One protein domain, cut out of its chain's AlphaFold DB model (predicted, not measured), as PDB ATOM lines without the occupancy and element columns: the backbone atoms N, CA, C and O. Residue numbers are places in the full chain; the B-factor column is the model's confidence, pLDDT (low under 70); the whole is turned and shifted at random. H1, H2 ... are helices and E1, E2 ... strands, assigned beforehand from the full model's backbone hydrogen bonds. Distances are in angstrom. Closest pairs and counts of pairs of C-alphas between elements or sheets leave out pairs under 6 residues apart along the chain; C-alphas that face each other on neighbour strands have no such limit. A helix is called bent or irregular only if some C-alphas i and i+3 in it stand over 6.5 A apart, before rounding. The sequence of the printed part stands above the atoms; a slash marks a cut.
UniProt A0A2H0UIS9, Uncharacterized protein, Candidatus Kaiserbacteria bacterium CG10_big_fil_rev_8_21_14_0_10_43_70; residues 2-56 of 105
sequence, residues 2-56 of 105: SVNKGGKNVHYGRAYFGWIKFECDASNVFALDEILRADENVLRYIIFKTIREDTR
ATOM      1  N   SER A   2     100.366 106.846 118.424       84.69
ATOM      2  CA  SER A   2     100.599 106.371 117.049       84.69
ATOM      3  C   SER A   2     101.802 105.436 116.991       84.69
ATOM      4  O   SER A   2     102.831 105.749 117.589       84.69
ATOM      5  N   VAL A   3     101.678 104.318 116.276       88.06
ATOM      6  CA  VAL A   3     102.756 103.335 116.079       88.06
ATOM      7  C   VAL A   3     102.793 102.927 114.607       88.06
ATOM      8  O   VAL A   3     101.741 102.805 113.975       88.06
ATOM      9  N   ASN A   4     103.988 102.745 114.046       87.00
ATOM     10  CA  ASN A   4     104.134 102.216 112.695       87.00
ATOM     11  C   ASN A   4     104.073 100.685 112.746       87.00
ATOM     12  O   ASN A   4     104.896 100.064 113.411       87.00
ATOM     13  N   LYS A   5     103.104 100.085 112.053       84.62
ATOM     14  CA  LYS A   5     102.970  98.634 111.918       84.62
ATOM     15  C   LYS A   5     103.015  98.276 110.437       84.62
ATOM     16  O   LYS A   5     102.103  98.624 109.687       84.62
ATOM     17  N   GLY A   6     104.103  97.636 110.006       83.81
ATOM     18  CA  GLY A   6     104.289  97.206 108.614       83.81
ATOM     19  C   GLY A   6     104.196  98.349 107.593       83.81
ATOM     20  O   GLY A   6     103.551  98.197 106.559       83.81
ATOM     21  N   GLY A   7     104.760  99.522 107.907       86.38
ATOM     22  CA  GLY A   7     104.742 100.691 107.022       86.38
ATOM     23  C   GLY A   7     103.465 101.535 107.095       86.38
ATOM     24  O   GLY A   7     103.396 102.583 106.456       86.38
ATOM     25  N   LYS A   8     102.468 101.139 107.896       88.75
ATOM     26  CA  LYS A   8     101.242 101.914 108.131       88.75
ATOM     27  C   LYS A   8     101.253 102.521 109.527       88.75
ATOM     28  O   LYS A   8     101.516 101.833 110.509       88.75
ATOM     29  N   ASN A   9     100.920 103.803 109.627       90.00
ATOM     30  CA  ASN A   9     100.749 104.457 110.920       90.00
ATOM     31  C   ASN A   9      99.355 104.146 111.472       90.00
ATOM     32  O   ASN A   9      98.345 104.552 110.901       90.00
ATOM     33  N   VAL A  10      99.312 103.415 112.584       92.06
ATOM     34  CA  VAL A  10      98.083 103.050 113.292       92.06
ATOM     35  C   VAL A  10      97.928 103.947 114.513       92.06
ATOM     36  O   VAL A  10      98.878 104.160 115.269       92.06
ATOM     37  N   HIS A  11      96.718 104.468 114.713       93.12
ATOM     38  CA  HIS A  11      96.379 105.324 115.843       93.12
ATOM     39  C   HIS A  11      95.514 104.576 116.860       93.12
ATOM     40  O   HIS A  11      94.433 104.094 116.540       93.12
ATOM     41  N   TYR A  12      95.968 104.555 118.111       92.25
ATOM     42  CA  TYR A  12      95.239 104.011 119.254       92.25
ATOM     43  C   TYR A  12      94.711 105.142 120.140       92.25
ATOM     44  O   TYR A  12      95.481 106.001 120.583       92.25
ATOM     45  N   GLY A  13      93.404 105.141 120.418       94.12
ATOM     46  CA  GLY A  13      92.757 106.108 121.317       94.12
ATOM     47  C   GLY A  13      92.837 105.742 122.804       94.12
ATOM     48  O   GLY A  13      92.654 106.607 123.655       94.12
ATOM     49  N   ARG A  14      93.119 104.474 123.129       92.62
ATOM     50  CA  ARG A  14      93.239 103.946 124.497       92.62
ATOM     51  C   ARG A  14      94.419 102.978 124.576       92.62
ATOM     52  O   ARG A  14      94.749 102.349 123.574       92.62
ATOM     53  N   ALA A  15      95.036 102.883 125.748       92.44
ATOM     54  CA  ALA A  15      96.116 101.950 126.049       92.44
ATOM     55  C   ALA A  15      96.082 101.594 127.540       92.44
ATOM     56  O   ALA A  15      95.583 102.379 128.351       92.44
ATOM     57  N   TYR A  16      96.620 100.428 127.884       94.31
ATOM     58  CA  TYR A  16      96.825 100.024 129.270       94.31
ATOM     59  C   TYR A  16      98.144 100.595 129.790       94.31
ATOM     60  O   TYR A  16      99.129 100.669 129.054       94.31
ATOM     61  N   PHE A  17      98.150 101.000 131.057       94.00
ATOM     62  CA  PHE A  17      99.344 101.460 131.755       94.00
ATOM     63  C   PHE A  17      99.629 100.512 132.911       94.00
ATOM     64  O   PHE A  17      98.723 100.149 133.657       94.00
ATOM     65  N   GLY A  18     100.892 100.131 133.049       91.56
ATOM     66  CA  GLY A  18     101.357  99.239 134.094       91.56
ATOM     67  C   GLY A  18     102.786  99.569 134.486       91.56
ATOM     68  O   GLY A  18     103.507 100.266 133.768       91.56
ATOM     69  N   TRP A  19     103.176  99.066 135.646       91.62
ATOM     70  CA  TRP A  19     104.525  99.168 136.174       91.62
ATOM     71  C   TRP A  19     104.904  97.842 136.814       91.62
ATOM     72  O   TRP A  19     104.067  97.160 137.404       91.62
ATOM     73  N   ILE A  20     106.169  97.475 136.665       90.19
ATOM     74  CA  ILE A  20     106.729  96.265 137.248       90.19
ATOM     75  C   ILE A  20     108.040  96.693 137.893       90.19
ATOM     76  O   ILE A  20     108.909  97.248 137.221       90.19
ATOM     77  N   LYS A  21     108.164  96.480 139.205       89.12
ATOM     78  CA  LYS A  21     109.420  96.660 139.934       89.12
ATOM     79  C   LYS A  21     110.019  95.282 140.161       89.12
ATOM     80  O   LYS A  21     109.357  94.414 140.719       89.12
ATOM     81  N   PHE A  22     111.252  95.095 139.721       90.50
ATOM     82  CA  PHE A  22     111.968  93.832 139.828       90.50
ATOM     83  C   PHE A  22     113.453  94.098 140.075       90.50
ATOM     84  O   PHE A  22     113.936  95.220 139.910       90.50
ATOM     85  N   GLU A  23     114.161  93.057 140.492       90.62
ATOM     86  CA  GLU A  23     115.612  93.055 140.642       90.62
ATOM     87  C   GLU A  23     116.228  92.292 139.466       90.62
ATOM     88  O   GLU A  23     115.732  91.235 139.077       90.62
ATOM     89  N   CYS A  24     117.280  92.845 138.865       90.06
ATOM     90  CA  CYS A  24     118.059  92.163 137.837       90.06
ATOM     91  C   CYS A  24     119.496  92.686 137.814       90.06
ATOM     92  O   CYS A  24     119.759  93.827 138.210       90.06
ATOM     93  N   ASP A  25     120.406  91.867 137.296       92.94
ATOM     94  CA  ASP A  25     121.761  92.300 136.983       92.94
ATOM     95  C   ASP A  25     121.770  93.338 135.858       92.94
ATOM     96  O   ASP A  25     121.041  93.234 134.868       92.94
ATOM     97  N   ALA A  26     122.670  94.318 135.970       89.19
ATOM     98  CA  ALA A  26     122.803  95.389 134.983       89.19
ATOM     99  C   ALA A  26     123.131  94.873 133.568       89.19
ATOM    100  O   ALA A  26     122.776  95.522 132.585       89.19
ATOM    101  N   SER A  27     123.761  93.699 133.453       93.25
ATOM    102  CA  SER A  27     124.041  93.037 132.173       93.25
ATOM    103  C   SER A  27     122.773  92.651 131.406       93.25
ATOM    104  O   SER A  27     122.785  92.625 130.179       93.25
ATOM    105  N   ASN A  28     121.670  92.393 132.111       93.44
ATOM    106  CA  ASN A  28     120.438  91.870 131.520       93.44
ATOM    107  C   ASN A  28     119.499  92.979 131.017       93.44
ATOM    108  O   ASN A  28     118.509  92.695 130.346       93.44
ATOM    109  N   VAL A  29     119.813  94.249 131.297       93.19
ATOM    110  CA  VAL A  29     118.980  95.398 130.900       93.19
ATOM    111  C   VAL A  29     118.891  95.534 129.378       93.19
ATOM    112  O   VAL A  29     117.827  95.864 128.860       93.19
ATOM    113  N   PHE A  30     119.974  95.241 128.651       93.75
ATOM    114  CA  PHE A  30     119.981  95.290 127.185       93.75
ATOM    115  C   PHE A  30     119.084  94.216 126.567       93.75
ATOM    116  O   PHE A  30     118.284  94.526 125.691       93.75
ATOM    117  N   ALA A  31     119.156  92.984 127.077       95.12
ATOM    118  CA  ALA A  31     118.281  91.902 126.631       95.12
ATOM    119  C   ALA A  31     116.801  92.242 126.879       95.12
ATOM    120  O   ALA A  31     115.948  91.979 126.034       95.12
ATOM    121  N   LEU A  32     116.493  92.882 128.013       94.62
ATOM    122  CA  LEU A  32     115.139  93.350 128.301       94.62
ATOM    123  C   LEU A  32     114.678  94.447 127.328       94.62
ATOM    124  O   LEU A  32     113.537  94.404 126.875       94.62
ATOM    125  N   ASP A  33     115.542  95.413 126.997       94.81
ATOM    126  CA  ASP A  33     115.228  96.456 126.012       94.81
ATOM    127  C   ASP A  33     114.901  95.841 124.643       94.81
ATOM    128  O   ASP A  33     113.896  96.199 124.037       94.81
ATOM    129  N   GLU A  34     115.691  94.868 124.182       96.25
ATOM    130  CA  GLU A  34     115.455  94.178 122.907       96.25
ATOM    131  C   GLU A  34     114.116  93.431 122.883       96.25
ATOM    132  O   GLU A  34     113.348  93.575 121.928       96.25
ATOM    133  N   ILE A  35     113.799  92.692 123.951       95.62
ATOM    134  CA  ILE A  35     112.527  91.965 124.075       95.62
ATOM    135  C   ILE A  35     111.342  92.942 124.044       95.62
ATOM    136  O   ILE A  35     110.380  92.718 123.311       95.62
ATOM    137  N   LEU A  36     111.418  94.050 124.789       94.56
ATOM    138  CA  LEU A  36     110.346  95.048 124.838       94.56
ATOM    139  C   LEU A  36     110.174  95.810 123.517       94.56
ATOM    140  O   LEU A  36     109.059  96.220 123.201       94.56
ATOM    141  N   ARG A  37     111.244  96.000 122.733       93.31
ATOM    142  CA  ARG A  37     111.149  96.576 121.377       93.31
ATOM    143  C   ARG A  37     110.510  95.627 120.377       93.31
ATOM    144  O   ARG A  37     109.848  96.096 119.454       93.31
ATOM    145  N   ALA A  38     110.771  94.330 120.515       94.00
ATOM    146  CA  ALA A  38     110.271  93.315 119.600       94.00
ATOM    147  C   ALA A  38     108.783  92.994 119.828       94.00
ATOM    148  O   ALA A  38     108.119  92.512 118.910       94.00
ATOM    149  N   ASP A  39     108.250  93.261 121.023       92.88
ATOM    150  CA  ASP A  39     106.854  92.985 121.351       92.88
ATOM    151  C   ASP A  39     105.891  94.009 120.723       92.88
ATOM    152  O   ASP A  39     105.794  95.164 121.141       92.88
ATOM    153  N   GLU A  40     105.102  93.563 119.743       90.12
ATOM    154  CA  GLU A  40     104.093  94.392 119.074       90.12
ATOM    155  C   GLU A  40     102.947  94.853 119.994       90.12
ATOM    156  O   GLU A  40     102.205  95.774 119.632       90.12
ATOM    157  N   ASN A  41     102.768  94.222 121.158       91.75
ATOM    158  CA  ASN A  41     101.736  94.593 122.127       91.75
ATOM    159  C   ASN A  41     102.174  95.758 123.026       91.75
ATOM    160  O   ASN A  41     101.329  96.447 123.606       91.75
ATOM    161  N   VAL A  42     103.480  96.016 123.126       92.44
ATOM    162  CA  VAL A  42     104.037  97.103 123.931       92.44
ATOM    163  C   VAL A  42     104.216  98.339 123.056       92.44
ATOM    164  O   VAL A  42     105.183  98.501 122.322       92.44
ATOM    165  N   LEU A  43     103.278  99.281 123.161       92.25
ATOM    166  CA  LEU A  43     103.323 100.500 122.344       92.25
ATOM    167  C   LEU A  43     104.424 101.483 122.786       92.25
ATOM    168  O   LEU A  43     104.909 102.288 121.988       92.25
ATOM    169  N   ARG A  44     104.751 101.494 124.084       91.81
ATOM    170  CA  ARG A  44     105.781 102.344 124.693       91.81
ATOM    171  C   ARG A  44     106.142 101.800 126.071       91.81
ATOM    172  O   ARG A  44     105.255 101.419 126.827       91.81
ATOM    173  N   TYR A  45     107.420 101.865 126.415       94.75
ATOM    174  CA  TYR A  45     107.932 101.507 127.731       94.75
ATOM    175  C   TYR A  45     109.011 102.508 128.164       94.75
ATOM    176  O   TYR A  45     109.523 103.284 127.352       94.75
ATOM    177  N   ILE A  46     109.318 102.521 129.461       94.44
ATOM    178  CA  ILE A  46     110.403 103.306 130.054       94.44
ATOM    179  C   ILE A  46     111.063 102.423 131.107       94.44
ATOM    180  O   ILE A  46     110.382 101.914 131.994       94.44
ATOM    181  N   ILE A  47     112.381 102.268 131.019       93.12
ATOM    182  CA  ILE A  47     113.187 101.568 132.020       93.12
ATOM    183  C   ILE A  47     113.906 102.631 132.849       93.12
ATOM    184  O   ILE A  47     114.566 103.511 132.297       93.12
ATOM    185  N   PHE A  48     113.778 102.568 134.170       89.94
ATOM    186  CA  PHE A  48     114.476 103.457 135.095       89.94
ATOM    187  C   PHE A  48     115.151 102.640 136.194       89.94
ATOM    188  O   PHE A  48     114.604 101.658 136.690       89.94
ATOM    189  N   LYS A  49     116.360 103.052 136.583       89.69
ATOM    190  CA  LYS A  49     117.093 102.426 137.682       89.69
ATOM    191  C   LYS A  49     116.495 102.883 139.010       89.69
ATOM    192  O   LYS A  49     116.464 104.080 139.290       89.69
ATOM    193  N   THR A  50     116.063 101.938 139.835       87.19
ATOM    194  CA  THR A  50     115.579 102.203 141.197       87.19
ATOM    195  C   THR A  50     116.541 101.673 142.250       87.19
ATOM    196  O   THR A  50     117.381 100.821 141.969       87.19
ATOM    197  N   ILE A  51     116.388 102.158 143.480       84.31
ATOM    198  CA  ILE A  51     117.047 101.613 144.671       84.31
ATOM    199  C   ILE A  51     116.134 100.522 145.263       84.31
ATOM    200  O   ILE A  51     114.915 100.541 145.054       84.31
ATOM    201  N   ARG A  52     116.719  99.556 145.984       77.38
ATOM    202  CA  ARG A  52     115.996  98.452 146.644       77.38
ATOM    203  C   ARG A  52     114.969  98.937 147.677       77.38
ATOM    204  O   ARG A  52     114.001  98.233 147.934       77.38
ATOM    205  N   GLU A  53     115.157 100.140 148.216       75.44
ATOM    206  CA  GLU A  53     114.261 100.773 149.190       75.44
ATOM    207  C   GLU A  53     112.805 100.871 148.706       75.44
ATOM    208  O   GLU A  53     112.510 100.788 147.504       75.44
ATOM    209  N   ASP A  54     111.881 101.042 149.656       64.44
ATOM    210  CA  ASP A  54     110.454 101.166 149.375       64.44
ATOM    211  C   ASP A  54     110.185 102.451 148.574       64.44
ATOM    212  O   ASP A  54     110.168 103.566 149.089       64.44
ATOM    213  N   THR A  55     110.012 102.289 147.263       61.62
ATOM    214  CA  THR A  55     109.708 103.374 146.319       61.62
ATOM    215  C   THR A  55     108.205 103.624 146.214       61.62
ATOM    216  O   THR A  55     107.755 104.259 145.258       61.62
ATOM    217  N   ARG A  56     107.395 103.098 147.143       65.62
ATOM    218  CA  ARG A  56     105.986 103.475 147.228       65.62
ATOM    219  C   ARG A  56     105.905 104.973 147.467       65.62
ATOM    220  O   ARG A  56     106.502 105.512 148.397       65.62
TER     221      ARG A  56
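This is residues 2 to 56 of the 105 residues of an uncharacterized protein of Candidatus Kaiserbacteria bacterium CG10_big_fil_rev_8_21_14_0_10_43_70 (UniProt A0A2H0UIS9). With little regular structure, this is a flat, loose run of chain with the small hairpin E1 and E2 at one end of its length. Residues 12 to 25 run away from the hairpin, the one helix H1 runs back toward it, and residues 43 to 50 run away again. The printed part has 55 residues, with named elements in the order E1, E2, H1; the class is mixed, helices and strands, with 21 residues in named elements. It is loose, with a radius of gyration of the C-alphas of 14.3 A and spans of 42 by 26 by 12 A.

E1, residues 2 to 5, begins at C-alpha 2 (100.599, 106.371, 117.049). E2 is residues 8 to 11. H1, residues 26 to 38, is 19.9 A long and ends at C-alpha 38 (110.271, 93.315, 119.600).

E1 and E2 form an antiparallel hairpin at 146 degrees, with N 5 and O 8 2.8 A apart, within hydrogen-bond range. E1 and H1 are apart. H1 is only just irregular, with C-alphas 27 and 30 6.8 A apart; 7 of 9 O i to N i+4 pairs are within hydrogen-bond range.

The C-alphas farthest apart, of Gly 7 and Glu 53, are 43.2 A apart. The printed part has no cut. The link from E2 to H1 is long. Residues 54 to 56 have pLDDT under 70.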